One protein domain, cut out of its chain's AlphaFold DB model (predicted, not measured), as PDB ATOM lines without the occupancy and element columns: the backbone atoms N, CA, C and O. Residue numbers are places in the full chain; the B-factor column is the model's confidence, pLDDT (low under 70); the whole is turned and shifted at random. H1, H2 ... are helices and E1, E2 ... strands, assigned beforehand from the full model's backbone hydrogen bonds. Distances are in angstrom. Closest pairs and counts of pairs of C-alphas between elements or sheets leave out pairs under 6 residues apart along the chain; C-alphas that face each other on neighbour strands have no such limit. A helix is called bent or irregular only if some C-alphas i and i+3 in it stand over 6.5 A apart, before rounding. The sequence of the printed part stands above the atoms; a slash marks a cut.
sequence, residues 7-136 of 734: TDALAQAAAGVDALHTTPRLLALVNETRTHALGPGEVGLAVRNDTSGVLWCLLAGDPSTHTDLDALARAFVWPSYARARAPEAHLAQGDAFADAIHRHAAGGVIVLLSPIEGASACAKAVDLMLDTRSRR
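This is residues 7 to 136 of the 734 residues of an uncharacterized protein of Actinobacteria bacterium (UniProt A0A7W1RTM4). A twisted sheet of four antiparallel strands forms the core, with H4 and H6 packed over one face, H5 over the other, and H1 and H3 side by side along the edge strand E1. Short H2 lies between H1 and H3 in the chain, beside H6, and the whole is a well-packed, rounded body. The printed part has 130 residues, mixed in class, with six named helices and four named strands in the order H1 H2 H3 E1 E2 H4 E3 H5 E4 H6; the sheet's order is E1 E2 E4 E3. It is compact, with a radius of gyration of the C-alphas of 13.0 A and spans of 33 by 30 by 27 A.

E1, residues 43 to 50, is 22.1 A long and begins at C-alpha 43 (-42.313, -43.672, 25.541). E2, residues 53 to 60, is 22.5 A; E4, residues 108 to 114, is 19.9 A; E3 is residues 83 to 85. H4, residues 63 to 76, is 19.9 A, and H5 is residues 96 to 104. H6, residues 116 to 135, is 29.1 A, ends at C-alpha 135 (-52.590, -52.876, 22.541), and is irregular, with C-alphas 117 and 120 7.6 A apart. H1, residues 9 to 15, begins at C-alpha 9 (-40.250, -27.693, 34.456); H2 is residues 18 to 21, and H3, residues 24 to 33, is 14.3 A.

In the hairpin of E1 and E2, N 46 and O 57 are 2.9 A apart, within hydrogen-bond range, as are N 56 and O 112 of E2 and E4 at 2.8 A, and N 85 and O 111 of E3 and E4 at 2.9 A. E2, H4 and E3 form a split strand-helix-strand unit, two strands running the same way with E4 between them, and its crossover is right-handed. Helices on both faces of the sheet make three layers: H4, at a height over the sheet of 8.2 A, and H6, at 9.4 A, are on the same face, and H5, at 8.7 A, is on the opposite face. H4 and H6 touch at a steep tilt of 55 degrees, opposite ways, closest at the C-alphas of Phe 76 and Ala 125, 6.0 A. H1 and H3 are on the sheet at its level, and touch at a shallow tilt of 9 degrees, opposite ways, closest at the C-alphas of Ala 11 and Asn 31, 7.2 A. H2 touches H6, closest at the C-alphas of Ala 19 and Ser 120, 4.5 A. Every O i to N i+4 pair is within hydrogen-bond range in H1, H3, H4 and H5, against 14 of 16 in H6, and H2 is too short for such a pair.

The C-alphas of Gly 94 and Arg 135 are the two farthest apart, 37.0 A. The printed part has no cut and no long link. Mean pLDDT of the printed part is 83.8; residues 7 to 8, 39 to 41, 64 and 135 to 136 are under 70.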
ATOM      1  N   THR A   7     -37.437 -31.117  38.043       54.09
ATOM      2  CA  THR A   7     -38.662 -31.907  38.248       54.09
ATOM      3  C   THR A   7     -39.946 -31.083  38.121       54.09
ATOM      4  O   THR A   7     -41.001 -31.652  37.835       54.09
ATOM      5  N   ASP A   8     -39.846 -29.755  38.242       66.62
ATOM      6  CA  ASP A   8     -40.970 -28.828  38.091       66.62
ATOM      7  C   ASP A   8     -41.157 -28.325  36.651       66.62
ATOM      8  O   ASP A   8     -42.269 -27.947  36.304       66.62
ATOM      9  N   ALA A   9     -40.151 -28.354  35.768       80.75
ATOM     10  CA  ALA A   9     -40.250 -27.693  34.456       80.75
ATOM     11  C   ALA A   9     -41.264 -28.362  33.505       80.75
ATOM     12  O   ALA A   9     -42.091 -27.677  32.898       80.75
ATOM     13  N   LEU A  10     -41.245 -29.699  33.398       83.69
ATOM     14  CA  LEU A  10     -42.224 -30.448  32.592       83.69
ATOM     15  C   LEU A  10     -43.635 -30.364  33.195       83.69
ATOM     16  O   LEU A  10     -44.612 -30.202  32.466       83.69
ATOM     17  N   ALA A  11     -43.739 -30.426  34.526       81.12
ATOM     18  CA  ALA A  11     -45.012 -30.343  35.238       81.12
ATOM     19  C   ALA A  11     -45.633 -28.938  35.144       81.12
ATOM     20  O   ALA A  11     -46.823 -28.804  34.866       81.12
ATOM     21  N   GLN A  12     -44.826 -27.891  35.307       83.88
ATOM     22  CA  GLN A  12     -45.234 -26.494  35.191       83.88
ATOM     23  C   GLN A  12     -45.644 -26.150  33.757       83.88
ATOM     24  O   GLN A  12     -46.635 -25.448  33.558       83.88
ATOM     25  N   ALA A  13     -44.929 -26.676  32.756       85.50
ATOM     26  CA  ALA A  13     -45.296 -26.518  31.352       85.50
ATOM     27  C   ALA A  13     -46.631 -27.207  31.018       85.50
ATOM     28  O   ALA A  13     -47.459 -26.621  30.318       85.50
ATOM     29  N   ALA A  14     -46.864 -28.405  31.560       85.88
ATOM     30  CA  ALA A  14     -48.094 -29.164  31.346       85.88
ATOM     31  C   ALA A  14     -49.302 -28.593  32.108       85.88
ATOM     32  O   ALA A  14     -50.424 -28.679  31.613       85.88
ATOM     33  N   ALA A  15     -49.092 -27.975  33.276       83.38
ATOM     34  CA  ALA A  15     -50.158 -27.396  34.100       83.38
ATOM     35  C   ALA A  15     -50.937 -26.271  33.397       83.38
ATOM     36  O   ALA A  15     -52.075 -25.998  33.761       83.38
ATOM     37  N   GLY A  16     -50.338 -25.619  32.394       80.25
ATOM     38  CA  GLY A  16     -51.006 -24.599  31.584       80.25
ATOM     39  C   GLY A  16     -51.826 -25.144  30.408       80.25
ATOM     40  O   GLY A  16     -52.397 -24.346  29.667       80.25
ATOM     41  N   VAL A  17     -51.852 -26.461  30.176       86.81
ATOM     42  CA  VAL A  17     -52.449 -27.067  28.975       86.81
ATOM     43  C   VAL A  17     -53.782 -27.735  29.315       86.81
ATOM     44  O   VAL A  17     -53.837 -28.926  29.627       86.81
ATOM     45  N   ASP A  18     -54.879 -26.987  29.169       83.56
ATOM     46  CA  ASP A  18     -56.233 -27.453  29.517       83.56
ATOM     47  C   ASP A  18     -56.633 -28.769  28.826       83.56
ATOM     48  O   ASP A  18     -57.357 -29.595  29.383       83.56
ATOM     49  N   ALA A  19     -56.118 -29.000  27.616       81.94
ATOM     50  CA  ALA A  19     -56.382 -30.200  26.827       81.94
ATOM     51  C   ALA A  19     -55.894 -31.506  27.488       81.94
ATOM     52  O   ALA A  19     -56.395 -32.578  27.147       81.94
ATOM     53  N   LEU A  20     -54.947 -31.442  28.433       81.62
ATOM     54  CA  LEU A  20     -54.479 -32.616  29.177       81.62
ATOM     55  C   LEU A  20     -55.444 -33.034  30.291       81.62
ATOM     56  O   LEU A  20     -55.505 -34.215  30.630       81.62
ATOM     57  N   HIS A  21     -56.238 -32.107  30.835       77.94
ATOM     58  CA  HIS A  21     -57.172 -32.410  31.923       77.94
ATOM     59  C   HIS A  21     -58.306 -33.345  31.493       77.94
ATOM     60  O   HIS A  21     -58.887 -34.035  32.326       77.94
ATOM     61  N   THR A  22     -58.596 -33.413  30.191       73.75
ATOM     62  CA  THR A  22     -59.598 -34.331  29.638       73.75
ATOM     63  C   THR A  22     -59.077 -35.749  29.409       73.75
ATOM     64  O   THR A  22     -59.863 -36.617  29.034       73.75
ATOM     65  N   THR A  23     -57.781 -35.999  29.637       82.06
ATOM     66  CA  THR A  23     -57.138 -37.272  29.297       82.06
ATOM     67  C   THR A  23     -56.203 -37.749  30.418       82.06
ATOM     68  O   THR A  23     -54.992 -37.511  30.369       82.06
ATOM     69  N   PRO A  24     -56.732 -38.463  31.434       83.12
ATOM     70  CA  PRO A  24     -55.969 -38.872  32.619       83.12
ATOM     71  C   PRO A  24     -54.699 -39.674  32.308       83.12
ATOM     72  O   PRO A  24     -53.695 -39.528  32.999       83.12
ATOM     73  N   ARG A  25     -54.718 -40.484  31.243       81.69
ATOM     74  CA  ARG A  25     -53.572 -41.291  30.808       81.69
ATOM     75  C   ARG A  25     -52.399 -40.445  30.321       81.69
ATOM     76  O   ARG A  25     -51.263 -40.724  30.688       81.69
ATOM     77  N   LEU A  26     -52.655 -39.401  29.534       88.38
ATOM     78  CA  LEU A  26     -51.593 -38.500  29.078       88.38
ATOM     79  C   LEU A  26     -50.997 -37.720  30.248       88.38
ATOM     80  O   LEU A  26     -49.786 -37.529  30.304       88.38
ATOM     81  N   LEU A  27     -51.830 -37.321  31.212       86.31
ATOM     82  CA  LEU A  27     -51.361 -36.661  32.426       86.31
ATOM     83  C   LEU A  27     -50.494 -37.594  33.286       86.31
ATOM     84  O   LEU A  27     -49.481 -37.156  33.831       86.31
ATOM     85  N   ALA A  28     -50.861 -38.874  33.400       84.19
ATOM     86  CA  ALA A  28     -50.031 -39.886  34.053       84.19
ATOM     87  C   ALA A  28     -48.689 -40.055  33.326       84.19
ATOM     88  O   ALA A  28     -47.646 -39.978  33.963       84.19
ATOM     89  N   LEU A  29     -48.700 -40.137  31.993       86.19
ATOM     90  CA  LEU A  29     -47.486 -40.300  31.193       86.19
ATOM     91  C   LEU A  29     -46.521 -39.109  31.314       86.19
ATOM     92  O   LEU A  29     -45.313 -39.301  31.439       86.19
ATOM     93  N   VAL A  30     -47.032 -37.873  31.338       88.56
ATOM     94  CA  VAL A  30     -46.217 -36.672  31.622       88.56
ATOM     95  C   VAL A  30     -45.595 -36.760  33.022       88.56
ATOM     96  O   VAL A  30     -44.430 -36.410  33.222       88.56
ATOM     97  N   ASN A  31     -46.357 -37.259  33.998       84.44
ATOM     98  CA  ASN A  31     -45.878 -37.464  35.363       84.44
ATOM     99  C   ASN A  31     -44.886 -38.621  35.506       84.44
ATOM    100  O   ASN A  31     -44.064 -38.577  36.412       84.44
ATOM    101  N   GLU A  32     -44.940 -39.633  34.654       83.62
ATOM    102  CA  GLU A  32     -43.963 -40.722  34.625       83.62
ATOM    103  C   GLU A  32     -42.668 -40.249  33.963       83.62
ATOM    104  O   GLU A  32     -41.590 -40.408  34.537       83.62
ATOM    105  N   THR A  33     -42.780 -39.538  32.835       84.62
ATOM    106  CA  THR A  33     -41.648 -39.003  32.055       84.62
ATOM    107  C   THR A  33     -40.710 -38.133  32.903       84.62
ATOM    108  O   THR A  33     -39.504 -38.130  32.683       84.62
ATOM    109  N   ARG A  34     -41.229 -37.416  33.914       78.75
ATOM    110  CA  ARG A  34     -40.412 -36.574  34.815       78.75
ATOM    111  C   ARG A  34     -39.644 -37.343  35.898       78.75
ATOM    112  O   ARG A  34     -38.846 -36.734  36.604       78.75
ATOM    113  N   THR A  35     -39.922 -38.631  36.107       75.25
ATOM    114  CA  THR A  35     -39.382 -39.384  37.260       75.25
ATOM    115  C   THR A  35     -38.062 -40.088  36.969       75.25
ATOM    116  O   THR A  35     -37.262 -40.264  37.884       75.25
ATOM    117  N   HIS A  36     -37.815 -40.467  35.717       75.62
ATOM    118  CA  HIS A  36     -36.614 -41.185  35.293       75.62
ATOM    119  C   HIS A  36     -36.325 -40.934  33.807       75.62
ATOM    120  O   HIS A  36     -37.175 -40.435  33.071       75.62
ATOM    121  N   ALA A  37     -35.100 -41.222  33.367       77.06
ATOM    122  CA  ALA A  37     -34.766 -41.232  31.944       77.06
ATOM    123  C   ALA A  37     -35.362 -42.484  31.285       77.06
ATOM    124  O   ALA A  37     -35.323 -43.550  31.894       77.06
ATOM    125  N   LEU A  38     -35.885 -42.343  30.065       78.12
ATOM    126  CA  LEU A  38     -36.579 -43.431  29.377       78.12
ATOM    127  C   LEU A  38     -35.590 -44.523  28.959       78.12
ATOM    128  O   LEU A  38     -34.573 -44.242  28.319       78.12
ATOM    129  N   GLY A  39     -35.911 -45.766  29.302       69.50
ATOM    130  CA  GLY A  39     -35.221 -46.962  28.839       69.50
ATOM    131  C   GLY A  39     -35.704 -47.438  27.461       69.50
ATOM    132  O   GLY A  39     -36.694 -46.934  26.925       69.50
ATOM    133  N   PRO A  40     -35.032 -48.434  26.857       60.28
ATOM    134  CA  PRO A  40     -35.441 -48.998  25.571       60.28
ATOM    135  C   PRO A  40     -36.901 -49.483  25.567       60.28
ATOM    136  O   PRO A  40     -37.341 -50.175  26.484       60.28
ATOM    137  N   GLY A  41     -37.657 -49.138  24.523       62.97
ATOM    138  CA  GLY A  41     -39.080 -49.466  24.366       62.97
ATOM    139  C   GLY A  41     -40.057 -48.500  25.053       62.97
ATOM    140  O   GLY A  41     -41.246 -48.476  24.689       62.97
ATOM    141  N   GLU A  42     -39.574 -47.698  26.008       79.12
ATOM    142  CA  GLU A  42     -40.376 -46.728  26.750       79.12
ATOM    143  C   GLU A  42     -40.663 -45.471  25.924       79.12
ATOM    144  O   GLU A  42     -39.888 -45.043  25.061       79.12
ATOM    145  N   VAL A  43     -41.818 -44.874  26.207       86.44
ATOM    146  CA  VAL A  43     -42.313 -43.672  25.541       86.44
ATOM    147  C   VAL A  43     -42.606 -42.639  26.605       86.44
ATOM    148  O   VAL A  43     -43.270 -42.949  27.588       86.44
ATOM    149  N   GLY A  44     -42.157 -41.412  26.383       90.31
ATOM    150  CA  GLY A  44     -42.510 -40.275  27.218       90.31
ATOM    151  C   GLY A  44     -43.357 -39.260  26.470       90.31
ATOM    152  O   GLY A  44     -43.426 -39.244  25.237       90.31
ATOM    153  N   LEU A  45     -43.977 -38.372  27.237       94.00
ATOM    154  CA  LEU A  45     -44.730 -37.241  26.719       94.00
ATOM    155  C   LEU A  45     -44.361 -35.980  27.497       94.00
ATOM    156  O   LEU A  45     -44.394 -35.962  28.724       94.00
ATOM    157  N   ALA A  46     -44.074 -34.907  26.769       93.44
ATOM    158  CA  ALA A  46     -43.948 -33.564  27.314       93.44
ATOM    159  C   ALA A  46     -44.816 -32.604  26.500       93.44
ATOM    160  O   ALA A  46     -44.888 -32.709  25.276       93.44
ATOM    161  N   VAL A  47     -45.495 -31.674  27.171       93.12
ATOM    162  CA  VAL A  47     -46.428 -30.748  26.515       93.12
ATOM    163  C   VAL A  47     -46.250 -29.346  27.080       93.12
ATOM    164  O   VAL A  47     -46.041 -29.185  28.282       93.12
ATOM    165  N   ARG A  48     -46.326 -28.331  26.215       91.88
ATOM    166  CA  ARG A  48     -46.230 -26.916  26.595       91.88
ATOM    167  C   ARG A  48     -47.066 -26.041  25.664       91.88
ATOM    168  O   ARG A  48     -47.134 -26.307  24.466       91.88
ATOM    169  N   ASN A  49     -47.642 -24.961  26.185       88.94
ATOM    170  CA  ASN A  49     -48.191 -23.903  25.335       88.94
ATOM    171  C   ASN A  49     -47.067 -23.145  24.619       88.94
ATOM    172  O   ASN A  49     -46.120 -22.677  25.246       88.94
ATOM    173  N   ASP A  50     -47.204 -22.981  23.313       84.94
ATOM    174  CA  ASP A  50     -46.348 -22.146  22.482       84.94
ATOM    175  C   ASP A  50     -47.137 -20.933  21.962       84.94
ATOM    176  O   ASP A  50     -48.367 -20.920  21.926       84.94
ATOM    177  N   THR A  51     -46.427 -19.899  21.512       79.25
ATOM    178  CA  THR A  51     -47.016 -18.682  20.920       79.25
ATOM    179  C   THR A  51     -47.987 -18.961  19.770       79.25
ATOM    180  O   THR A  51     -48.890 -18.166  19.514       79.25
ATOM    181  N   SER A  52     -47.809 -20.090  19.082       79.81
ATOM    182  CA  SER A  52     -48.560 -20.468  17.888       79.81
ATOM    183  C   SER A  52     -49.527 -21.646  18.088       79.81
ATOM    184  O   SER A  52     -50.220 -22.031  17.142       79.81
ATOM    185  N   GLY A  53     -49.599 -22.226  19.291       89.69
ATOM    186  CA  GLY A  53     -50.354 -23.456  19.521       89.69
ATOM    187  C   GLY A  53     -49.952 -24.215  20.781       89.69
ATOM    188  O   GLY A  53     -49.374 -23.661  21.705       89.69
ATOM    189  N   VAL A  54     -50.243 -25.513  20.807       92.81
ATOM    190  CA  VAL A  54     -49.763 -26.436  21.843       92.81
ATOM    191  C   VAL A  54     -48.696 -27.333  21.233       92.81
ATOM    192  O   VAL A  54     -48.912 -27.949  20.184       92.81
ATOM    193  N   LEU A  55     -47.537 -27.379  21.884       93.56
ATOM    194  CA  LEU A  55     -46.405 -28.211  21.512       93.56
ATOM    195  C   LEU A  55     -46.519 -29.561  22.221       93.56
ATOM    196  O   LEU A  55     -46.526 -29.610  23.449       93.56
ATOM    197  N   TRP A  56     -46.578 -30.640  21.447       94.38
ATOM    198  CA  TRP A  56     -46.598 -32.024  21.911       94.38
ATOM    199  C   TRP A  56     -45.274 -32.680  21.533       94.38
ATOM    200  O   TRP A  56     -44.958 -32.826  20.351       94.38
ATOM    201  N   CYS A  57     -44.495 -33.069  22.532       94.44
ATOM    202  CA  CYS A  57     -43.210 -33.726  22.363       94.44
ATOM    203  C   CYS A  57     -43.359 -35.196  22.759       94.44
ATOM    204  O   CYS A  57     -43.595 -35.498  23.929       94.44
ATOM    205  N   LEU A  58     -43.230 -36.097  21.786       94.81
ATOM    206  CA  LEU A  58     -43.187 -37.542  22.006       94.81
ATOM    207  C   LEU A  58     -41.726 -37.959  22.148       94.81
ATOM    208  O   LEU A  58     -40.930 -37.726  21.238       94.81
ATOM    209  N   LEU A  59     -41.371 -38.539  23.290       93.75
ATOM    210  CA  LEU A  59     -40.002 -38.918  23.624       93.75
ATOM    211  C   LEU A  59     -39.838 -40.429  23.443       93.75
ATOM    212  O   LEU A  59     -40.680 -41.196  23.910       93.75
ATOM    213  N   ALA A  60     -38.753 -40.849  22.798       87.62
ATOM    214  CA  ALA A  60     -38.392 -42.252  22.640       87.62
ATOM    215  C   ALA A  60     -37.197 -42.611  23.531       87.62
ATOM    216  O   ALA A  60     -36.243 -41.837  23.629       87.62
ATOM    217  N   GLY A  61     -37.221 -43.801  24.135       79.12
ATOM    218  CA  GLY A  61     -36.070 -44.343  24.863       79.12
ATOM    219  C   GLY A  61     -34.958 -44.912  23.972       79.12
ATOM    220  O   GLY A  61     -33.803 -44.954  24.381       79.12
ATOM    221  N   ASP A  62     -35.264 -45.300  22.728       72.50
ATOM    222  CA  ASP A  62     -34.293 -45.835  21.760       72.50
ATOM    223  C   ASP A  62     -34.689 -45.533  20.285       72.50
ATOM    224  O   ASP A  62     -35.843 -45.170  20.022       72.50
ATOM    225  N   PRO A  63     -33.772 -45.684  19.302       70.12
ATOM    226  CA  PRO A  63     -34.043 -45.369  17.890       70.12
ATOM    227  C   PRO A  63     -35.168 -46.186  17.230       70.12
ATOM    228  O   PRO A  63     -35.839 -45.696  16.313       70.12
ATOM    229  N   SER A  64     -35.398 -47.428  17.671       62.41
ATOM    230  CA  SER A  64     -36.486 -48.259  17.138       62.41
ATOM    231  C   SER A  64     -37.842 -47.731  17.606       62.41
ATOM    232  O   SER A  64     -38.752 -47.554  16.792       62.41
ATOM    233  N   THR A  65     -37.938 -47.340  18.881       75.12
ATOM    234  CA  THR A  65     -39.120 -46.675  19.444       75.12
ATOM    235  C   THR A  65     -39.399 -45.343  18.754       75.12
ATOM    236  O   THR A  65     -40.555 -45.036  18.474       75.12
ATOM    237  N   HIS A  66     -38.366 -44.570  18.407       83.62
ATOM    238  CA  HIS A  66     -38.534 -43.331  17.644       83.62
ATOM    239  C   HIS A  66     -39.163 -43.580  16.266       83.62
ATOM    240  O   HIS A  66     -40.090 -42.878  15.868       83.62
ATOM    241  N   THR A  67     -38.684 -44.594  15.543       73.44
ATOM    242  CA  THR A  67     -39.208 -44.949  14.212       73.44
ATOM    243  C   THR A  67     -40.679 -45.371  14.280       73.44
ATOM    244  O   THR A  67     -41.490 -44.934  13.463       73.44
ATOM    245  N   ASP A  68     -41.040 -46.172  15.286       77.12
ATOM    246  CA  ASP A  68     -42.423 -46.589  15.548       77.12
ATOM    247  C   ASP A  68     -43.327 -45.393  15.896       77.12
ATOM    248  O   ASP A  68     -44.395 -45.219  15.307       77.12
ATOM    249  N   LEU A  69     -42.877 -44.521  16.806       87.06
ATOM    250  CA  LEU A  69     -43.618 -43.321  17.191       87.06
ATOM    251  C   LEU A  69     -43.805 -42.346  16.028       87.06
ATOM    252  O   LEU A  69     -44.875 -41.752  15.931       87.06
ATOM    253  N   ASP A  70     -42.817 -42.182  15.144       86.50
ATOM    254  CA  ASP A  70     -42.943 -41.303  13.976       86.50
ATOM    255  C   ASP A  70     -44.014 -41.848  13.028       86.50
ATOM    256  O   ASP A  70     -44.946 -41.130  12.668       86.50
ATOM    257  N   ALA A  71     -43.964 -43.142  12.700       80.31
ATOM    258  CA  ALA A  71     -44.973 -43.779  11.858       80.31
ATOM    259  C   ALA A  71     -46.392 -43.646  12.445       80.31
ATOM    260  O   ALA A  71     -47.333 -43.283  11.733       80.31
ATOM    261  N   LEU A  72     -46.548 -43.879  13.751       87.62
ATOM    262  CA  LEU A  72     -47.830 -43.750  14.444       87.62
ATOM    263  C   LEU A  72     -48.309 -42.294  14.519       87.62
ATOM    264  O   LEU A  72     -49.469 -42.013  14.217       87.62
ATOM    265  N   ALA A  73     -47.428 -41.346  14.838       89.81
ATOM    266  CA  ALA A  73     -47.763 -39.926  14.860       89.81
ATOM    267  C   ALA A  73     -48.242 -39.445  13.483       89.81
ATOM    268  O   ALA A  73     -49.191 -38.661  13.408       89.81
ATOM    269  N   ARG A  74     -47.646 -39.957  12.397       86.62
ATOM    270  CA  ARG A  74     -48.066 -39.671  11.016       86.62
ATOM    271  C   ARG A  74     -49.397 -40.296  10.611       86.62
ATOM    272  O   ARG A  74     -49.996 -39.832   9.649       86.62
ATOM    273  N   ALA A  75     -49.827 -41.359  11.279       84.75
ATOM    274  CA  ALA A  75     -51.087 -42.030  10.974       84.75
ATOM    275  C   ALA A  75     -52.252 -41.468  11.802       84.75
ATOM    276  O   ALA A  75     -53.359 -41.306  11.292       84.75
ATOM    277  N   PHE A  76     -52.007 -41.165  13.080       88.44
ATOM    278  CA  PHE A  76     -53.057 -40.807  14.035       88.44
ATOM    279  C   PHE A  76     -53.195 -39.299  14.259       88.44
ATOM    280  O   PHE A  76     -54.304 -38.819  14.497       88.44
ATOM    281  N   VAL A  77     -52.092 -38.546  14.218       89.12
ATOM    282  CA  VAL A  77     -52.052 -37.166  14.735       89.12
ATOM    283  C   VAL A  77     -51.797 -36.147  13.621       89.12
ATOM    284  O   VAL A  77     -52.568 -35.200  13.444       89.12
ATOM    285  N   TRP A  78     -50.739 -36.336  12.838       80.25
ATOM    286  CA  TRP A  78     -50.451 -35.557  11.630       80.25
ATOM    287  C   TRP A  78     -51.124 -36.221  10.419       80.25
ATOM    288  O   TRP A  78     -51.141 -37.442  10.385       80.25
ATOM    289  N   PRO A  79     -51.685 -35.507   9.418       76.31
ATOM    290  CA  PRO A  79     -51.814 -34.055   9.241       76.31
ATOM    291  C   PRO A  79     -53.082 -33.427   9.840       76.31
ATOM    292  O   PRO A  79     -53.270 -32.217   9.717       76.31
ATOM    293  N   SER A  80     -53.945 -34.230  10.460       86.12
ATOM    294  CA  SER A  80     -55.310 -33.828  10.816       86.12
ATOM    295  C   SER A  80     -55.404 -32.943  12.062       86.12
ATOM    296  O   SER A  80     -56.228 -32.033  12.093       86.12
ATOM    297  N   TYR A  81     -54.568 -33.181  13.078       88.75
ATOM    298  CA  TYR A  81     -54.699 -32.544  14.399       88.75
ATOM    299  C   TYR A  81     -53.486 -31.695  14.795       88.75
ATOM    300  O   TYR A  81     -53.630 -30.691  15.494       88.75
ATOM    301  N   ALA A  82     -52.295 -32.060  14.322       91.19
ATOM    302  CA  ALA A  82     -51.064 -31.308  14.538       91.19
ATOM    303  C   ALA A  82     -50.150 -31.382  13.313       91.19
ATOM    304  O   ALA A  82     -50.314 -32.239  12.445       91.19
ATOM    305  N   ARG A  83     -49.159 -30.489  13.234       90.00
ATOM    306  CA  ARG A  83     -48.102 -30.544  12.218       90.00
ATOM    307  C   ARG A  83     -46.757 -30.865  12.845       90.00
ATOM    308  O   ARG A  83     -46.380 -30.223  13.820       90.00
ATOM    309  N   ALA A  84     -46.016 -31.781  12.225       89.94
ATOM    310  CA  ALA A  84     -44.630 -32.039  12.591       89.94
ATOM    311  C   ALA A  84     -43.772 -30.771  12.442       89.94
ATOM    312  O   ALA A  84     -43.973 -29.955  11.527       89.94
ATOM    313  N   ARG A  85     -42.837 -30.592  13.371       90.69
ATOM    314  CA  ARG A  85     -41.862 -29.501  13.399       90.69
ATOM    315  C   ARG A  85     -40.469 -30.062  13.627       90.69
ATOM    316  O   ARG A  85     -40.313 -31.097  14.262       90.69
ATOM    317  N   ALA A  86     -39.474 -29.352  13.106       87.31
ATOM    318  CA  ALA A  86     -38.080 -29.636  13.412       87.31
ATOM    319  C   ALA A  86     -37.847 -29.389  14.916       87.31
ATOM    320  O   ALA A  86     -38.165 -28.285  15.379       87.31
ATOM    321  N   PRO A  87     -37.350 -30.377  15.685       86.75
ATOM    322  CA  PRO A  87     -37.105 -30.212  17.114       86.75
ATOM    323  C   PRO A  87     -36.222 -29.003  17.432       86.75
ATOM    324  O   PRO A  87     -36.534 -28.247  18.347       86.75
ATOM    325  N   GLU A  88     -35.200 -28.739  16.617       84.12
ATOM    326  CA  GLU A  88     -34.234 -27.649  16.806       84.12
ATOM    327  C   GLU A  88     -34.885 -26.259  16.745       84.12
ATOM    328  O   GLU A  88     -34.373 -25.301  17.318       84.12
ATOM    329  N   ALA A  89     -36.026 -26.137  16.060       83.50
ATOM    330  CA  ALA A  89     -36.759 -24.879  15.947       83.50
ATOM    331  C   ALA A  89     -37.606 -24.556  17.193       83.50
ATOM    332  O   ALA A  89     -38.019 -23.409  17.360       83.50
ATOM    333  N   HIS A  90     -37.885 -25.545  18.049       84.69
ATOM    334  CA  HIS A  90     -38.793 -25.408  19.195       84.69
ATOM    335  C   HIS A  90     -38.189 -25.854  20.536       84.69
ATOM    336  O   HIS A  90     -38.763 -25.559  21.584       84.69
ATOM    337  N   LEU A  91     -37.044 -26.539  20.510       86.75
ATOM    338  CA  LEU A  91     -36.298 -27.019  21.671       86.75
ATOM    339  C   LEU A  91     -34.913 -26.357  21.679       86.75
ATOM    340  O   LEU A  91     -33.926 -26.922  21.217       86.75
ATOM    341  N   ALA A  92     -34.857 -25.109  22.148       82.88
ATOM    342  CA  ALA A  92     -33.620 -24.334  22.194       82.88
ATOM    343  C   ALA A  92     -32.766 -24.698  23.421       82.88
ATOM    344  O   ALA A  92     -33.286 -24.900  24.515       82.88
ATOM    345  N   GLN A  93     -31.444 -24.713  23.252       75.25
ATOM    346  CA  GLN A  93     -30.507 -24.983  24.344       75.25
ATOM    347  C   GLN A  93     -30.594 -23.898  25.433       75.25
ATOM    348  O   GLN A  93     -30.526 -22.706  25.125       75.25
ATOM    349  N   GLY A  94     -30.718 -24.307  26.702       75.56
ATOM    350  CA  GLY A  94     -30.863 -23.402  27.851       75.56
ATOM    351  C   GLY A  94     -32.311 -23.067  28.233       75.56
ATOM    352  O   GLY A  94     -32.534 -22.343  29.205       75.56
ATOM    353  N   ASP A  95     -33.299 -23.585  27.497       85.19
ATOM    354  CA  ASP A  95     -34.694 -23.651  27.936       85.19
ATOM    355  C   ASP A  95     -34.878 -24.874  28.846       85.19
ATOM    356  O   ASP A  95     -34.696 -26.009  28.408       85.19
ATOM    357  N   ALA A  96     -35.290 -24.660  30.099       85.19
ATOM    358  CA  ALA A  96     -35.449 -25.728  31.089       85.19
ATOM    359  C   ALA A  96     -36.386 -26.863  30.623       85.19
ATOM    360  O   ALA A  96     -36.182 -28.021  30.989       85.19
ATOM    361  N   PHE A  97     -37.387 -26.557  29.787       88.56
ATOM    362  CA  PHE A  97     -38.271 -27.563  29.188       88.56
ATOM    363  C   PHE A  97     -37.545 -28.412  28.132       88.56
ATOM    364  O   PHE A  97     -37.643 -29.640  28.144       88.56
ATOM    365  N   ALA A  98     -36.789 -27.770  27.238       87.56
ATOM    366  CA  ALA A  98     -36.017 -28.446  26.198       87.56
ATOM    367  C   ALA A  98     -34.876 -29.283  26.795       87.56
ATOM    368  O   ALA A  98     -34.704 -30.448  26.437       87.56
ATOM    369  N   ASP A  99     -34.153 -28.726  27.768       86.56
ATOM    370  CA  ASP A  99     -33.062 -29.408  28.461       86.56
ATOM    371  C   ASP A  99     -33.566 -30.639  29.234       86.56
ATOM    372  O   ASP A  99     -32.849 -31.635  29.351       86.56
ATOM    373  N   ALA A 100     -34.794 -30.606  29.767       85.31
ATOM    374  CA  ALA A 100     -35.432 -31.785  30.350       85.31
ATOM    375  C   ALA A 100     -35.712 -32.849  29.276       85.31
ATOM    376  O   ALA A 100     -35.271 -33.988  29.419       85.31
ATOM    377  N   ILE A 101     -36.353 -32.483  28.160       88.75
ATOM    378  CA  ILE A 101     -36.646 -33.419  27.061       88.75
ATOM    379  C   ILE A 101     -35.381 -34.132  26.573       88.75
ATOM    380  O   ILE A 101     -35.373 -35.359  26.475       88.75
ATOM    381  N   HIS A 102     -34.298 -33.393  26.322       85.81
ATOM    382  CA  HIS A 102     -33.046 -33.969  25.822       85.81
ATOM    383  C   HIS A 102     -32.369 -34.932  26.804       85.81
ATOM    384  O   HIS A 102     -31.665 -35.840  26.372       85.81
ATOM    385  N   ARG A 103     -32.586 -34.772  28.114       81.88
ATOM    386  CA  ARG A 103     -32.067 -35.702  29.130       81.88
ATOM    387  C   ARG A 103     -32.894 -36.977  29.255       81.88
ATOM    388  O   ARG A 103     -32.333 -38.015  29.586       81.88
ATOM    389  N   HIS A 104     -34.202 -36.896  29.015       81.44
ATOM    390  CA  HIS A 104     -35.111 -38.036  29.150       81.44
ATOM    391  C   HIS A 104     -35.256 -38.856  27.854       81.44
ATOM    392  O   HIS A 104     -35.547 -40.046  27.934       81.44
ATOM    393  N   ALA A 105     -35.043 -38.257  26.675       81.12
ATOM    394  CA  ALA A 105     -35.260 -38.878  25.363       81.12
ATOM    395  C   ALA A 105     -33.977 -39.463  24.738       81.12
ATOM    396  O   ALA A 105     -33.434 -38.903  23.783       81.12
ATOM    397  N   ALA A 106     -33.494 -40.601  25.246       75.94
ATOM    398  CA  ALA A 106     -32.271 -41.244  24.745       75.94
ATOM    399  C   ALA A 106     -32.360 -41.714  23.272       75.94
ATOM    400  O   ALA A 106     -31.346 -41.780  22.579       75.94
ATOM    401  N   GLY A 107     -33.567 -41.996  22.776       75.81
ATOM    402  CA  GLY A 107     -33.843 -42.461  21.414       75.81
ATOM    403  C   GLY A 107     -34.253 -41.383  20.413       75.81
ATOM    404  O   GLY A 107     -34.424 -41.694  19.236       75.81
ATOM    405  N   GLY A 108     -34.425 -40.136  20.859       87.31
ATOM    406  CA  GLY A 108     -34.888 -39.015  20.037       87.31
ATOM    407  C   GLY A 108     -36.287 -38.508  20.402       87.31
ATOM    408  O   GLY A 108     -36.992 -39.083  21.234       87.31
ATOM    409  N   VAL A 109     -36.690 -37.398  19.776       92.75
ATOM    410  CA  VAL A 109     -37.948 -36.694  20.067       92.75
ATOM    411  C   VAL A 109     -38.681 -36.299  18.788       92.75
ATOM    412  O   VAL A 109     -38.089 -35.750  17.861       92.75
ATOM    413  N   ILE A 110     -39.996 -36.511  18.776       93.81
ATOM    414  CA  ILE A 110     -40.895 -36.039  17.719       93.81
ATOM    415  C   ILE A 110     -41.681 -34.851  18.257       93.81
ATOM    416  O   ILE A 110     -42.351 -34.949  19.287       93.81
ATOM    417  N   VAL A 111     -41.613 -33.724  17.549       93.75
ATOM    418  CA  VAL A 111     -42.280 -32.481  17.942       93.75
ATOM    419  C   VAL A 111     -43.465 -32.209  17.023       93.75
ATOM    420  O   VAL A 111     -43.317 -32.055  15.807       93.75
ATOM    421  N   LEU A 112     -44.656 -32.127  17.613       93.56
ATOM    422  CA  LEU A 112     -45.914 -31.843  16.932       93.56
ATOM    423  C   LEU A 112     -46.505 -30.540  17.473       93.56
ATOM    424  O   LEU A 112     -46.571 -30.329  18.679       93.56
ATOM    425  N   LEU A 113     -46.976 -29.672  16.583       93.31
ATOM    426  CA  LEU A 113     -47.624 -28.413  16.948       93.31
ATOM    427  C   LEU A 113     -49.094 -28.437  16.520       93.31
ATOM    428  O   LEU A 113     -49.383 -28.505  15.318       93.31
ATOM    429  N   SER A 114     -50.015 -28.368  17.483       93.12
ATOM    430  CA  SER A 114     -51.460 -28.271  17.233       93.12
ATOM    431  C   SER A 114     -51.964 -26.835  17.424       93.12
ATOM    432  O   SER A 114     -51.491 -26.155  18.334       93.12
ATOM    433  N   PRO A 115     -52.971 -26.365  16.665       90.31
ATOM    434  CA  PRO A 115     -53.672 -25.119  16.982       90.31
ATOM    435  C   PRO A 115     -54.307 -25.178  18.379       90.31
ATOM    436  O   PRO A 115     -54.727 -26.251  18.812       90.31
ATOM    437  N   ILE A 116     -54.437 -24.031  19.056       85.94
ATOM    438  CA  ILE A 116     -55.034 -23.946  20.406       85.94
ATOM    439  C   ILE A 116     -56.455 -24.536  20.413       85.94
ATOM    440  O   ILE A 116     -56.771 -25.383  21.243       85.94
ATOM    441  N   GLU A 117     -57.283 -24.171  19.431       84.69
ATOM    442  CA  GLU A 117     -58.665 -24.662  19.291       84.69
ATOM    443  C   GLU A 117     -58.745 -26.180  19.032       84.69
ATOM    444  O   GLU A 117     -59.730 -26.827  19.381       84.69
ATOM    445  N   GLY A 118     -57.694 -26.767  18.448       84.88
ATOM    446  CA  GLY A 118     -57.601 -28.195  18.135       84.88
ATOM    447  C   GLY A 118     -56.923 -29.038  19.218       84.88
ATOM    448  O   GLY A 118     -56.833 -30.257  19.063       84.88
ATOM    449  N   ALA A 119     -56.449 -28.432  20.312       88.25
ATOM    450  CA  ALA A 119     -55.605 -29.105  21.297       88.25
ATOM    451  C   ALA A 119     -56.299 -30.299  21.976       88.25
ATOM    452  O   ALA A 119     -55.678 -31.341  22.149       88.25
ATOM    453  N   SER A 120     -57.597 -30.203  22.297       89.12
ATOM    454  CA  SER A 120     -58.344 -31.327  22.892       89.12
ATOM    455  C   SER A 120     -58.533 -32.494  21.911       89.12
ATOM    456  O   SER A 120     -58.432 -33.658  22.297       89.12
ATOM    457  N   ALA A 121     -58.751 -32.207  20.622       87.56
ATOM    458  CA  ALA A 121     -58.820 -33.245  19.592       87.56
ATOM    459  C   ALA A 121     -57.449 -33.907  19.377       87.56
ATOM    460  O   ALA A 121     -57.366 -35.130  19.288       87.56
ATOM    461  N   CYS A 122     -56.373 -33.113  19.387       91.31
ATOM    462  CA  CYS A 122     -55.002 -33.616  19.350       91.31
ATOM    463  C   CYS A 122     -54.689 -34.502  20.564       91.31
ATOM    464  O   CYS A 122     -54.149 -35.589  20.389       91.31
ATOM    465  N   ALA A 123     -55.102 -34.102  21.771       91.94
ATOM    466  CA  ALA A 123     -54.954 -34.907  22.981       91.94
ATOM    467  C   ALA A 123     -55.623 -36.279  22.827       91.94
ATOM    468  O   ALA A 123     -55.003 -37.304  23.081       91.94
ATOM    469  N   LYS A 124     -56.871 -36.322  22.344       90.50
ATOM    470  CA  LYS A 124     -57.589 -37.585  22.095       90.50
ATOM    471  C   LYS A 124     -56.907 -38.448  21.033       90.50
ATOM    472  O   LYS A 124     -56.863 -39.664  21.183       90.50
ATOM    473  N   ALA A 125     -56.374 -37.839  19.975       91.19
ATOM    474  CA  ALA A 125     -55.656 -38.557  18.925       91.19
ATOM    475  C   ALA A 125     -54.332 -39.153  19.434       91.19
ATOM    476  O   ALA A 125     -54.039 -40.312  19.149       91.19
ATOM    477  N   VAL A 126     -53.563 -38.395  20.223       92.62
ATOM    478  CA  VAL A 126     -52.334 -38.872  20.878       92.62
ATOM    479  C   VAL A 126     -52.652 -39.988  21.877       92.62
ATOM    480  O   VAL A 126     -51.943 -40.989  21.921       92.62
ATOM    481  N   ASP A 127     -53.739 -39.865  22.636       91.56
ATOM    482  CA  ASP A 127     -54.184 -40.901  23.571       91.56
ATOM    483  C   ASP A 127     -54.588 -42.189  22.857       91.56
ATOM    484  O   ASP A 127     -54.101 -43.260  23.207       91.56
ATOM    485  N   LEU A 128     -55.393 -42.085  21.795       88.06
ATOM    486  CA  LEU A 128     -55.763 -43.223  20.954       88.06
ATOM    487  C   LEU A 128     -54.532 -43.863  20.308       88.06
ATOM    488  O   LEU A 128     -54.452 -45.084  20.233       88.06
ATOM    489  N   MET A 129     -53.565 -43.068  19.856       92.06
ATOM    490  CA  MET A 129     -52.314 -43.565  19.286       92.06
ATOM    491  C   MET A 129     -51.524 -44.383  20.316       92.06
ATOM    492  O   MET A 129     -51.114 -45.507  20.030       92.06
ATOM    493  N   LEU A 130     -51.338 -43.847  21.524       87.69
ATOM    494  CA  LEU A 130     -50.618 -44.523  22.606       87.69
ATOM    495  C   LEU A 130     -51.381 -45.747  23.125       87.69
ATOM    496  O   LEU A 130     -50.769 -46.767  23.442       87.69
ATOM    497  N   ASP A 131     -52.710 -45.682  23.166       82.56
ATOM    498  CA  ASP A 131     -53.577 -46.813  23.476       82.56
ATOM    499  C   ASP A 131     -53.460 -47.921  22.435       82.56
ATOM    500  O   ASP A 131     -53.175 -49.068  22.787       82.56
ATOM    501  N   THR A 132     -53.553 -47.561  21.160       80.31
ATOM    502  CA  THR A 132     -53.362 -48.485  20.042       80.31
ATOM    503  C   THR A 132     -51.979 -49.119  20.096       80.31
ATOM    504  O   THR A 132     -51.870 -50.335  19.988       80.31
ATOM    505  N   ARG A 133     -50.925 -48.337  20.363       78.75
ATOM    506  CA  ARG A 133     -49.560 -48.854  20.530       78.75
ATOM    507  C   ARG A 133     -49.454 -49.819  21.708       78.75
ATOM    508  O   ARG A 133     -48.832 -50.866  21.573       78.75
ATOM    509  N   SER A 134     -50.076 -49.503  22.844       71.75
ATOM    510  CA  SER A 134     -50.052 -50.380  24.024       71.75
ATOM    511  C   SER A 134     -50.818 -51.688  23.827       71.75
ATOM    512  O   SER A 134     -50.497 -52.681  24.469       71.75
ATOM    513  N   ARG A 135     -51.806 -51.694  22.924       64.44
ATOM    514  CA  ARG A 135     -52.590 -52.876  22.541       64.44
ATOM    515  C   ARG A 135     -52.059 -53.561  21.287       64.44
ATOM    516  O   ARG A 135     -52.574 -54.613  20.918       64.44
ATOM    517  N   ARG A 136     -51.069 -52.968  20.609       58.31
ATOM    518  CA  ARG A 136     -50.481 -53.527  19.396       58.31
ATOM    519  C   ARG A 136     -49.900 -54.890  19.765       58.31
ATOM    520  O   ARG A 136     -49.043 -54.943  20.654       58.31
TER     521      ARG A 136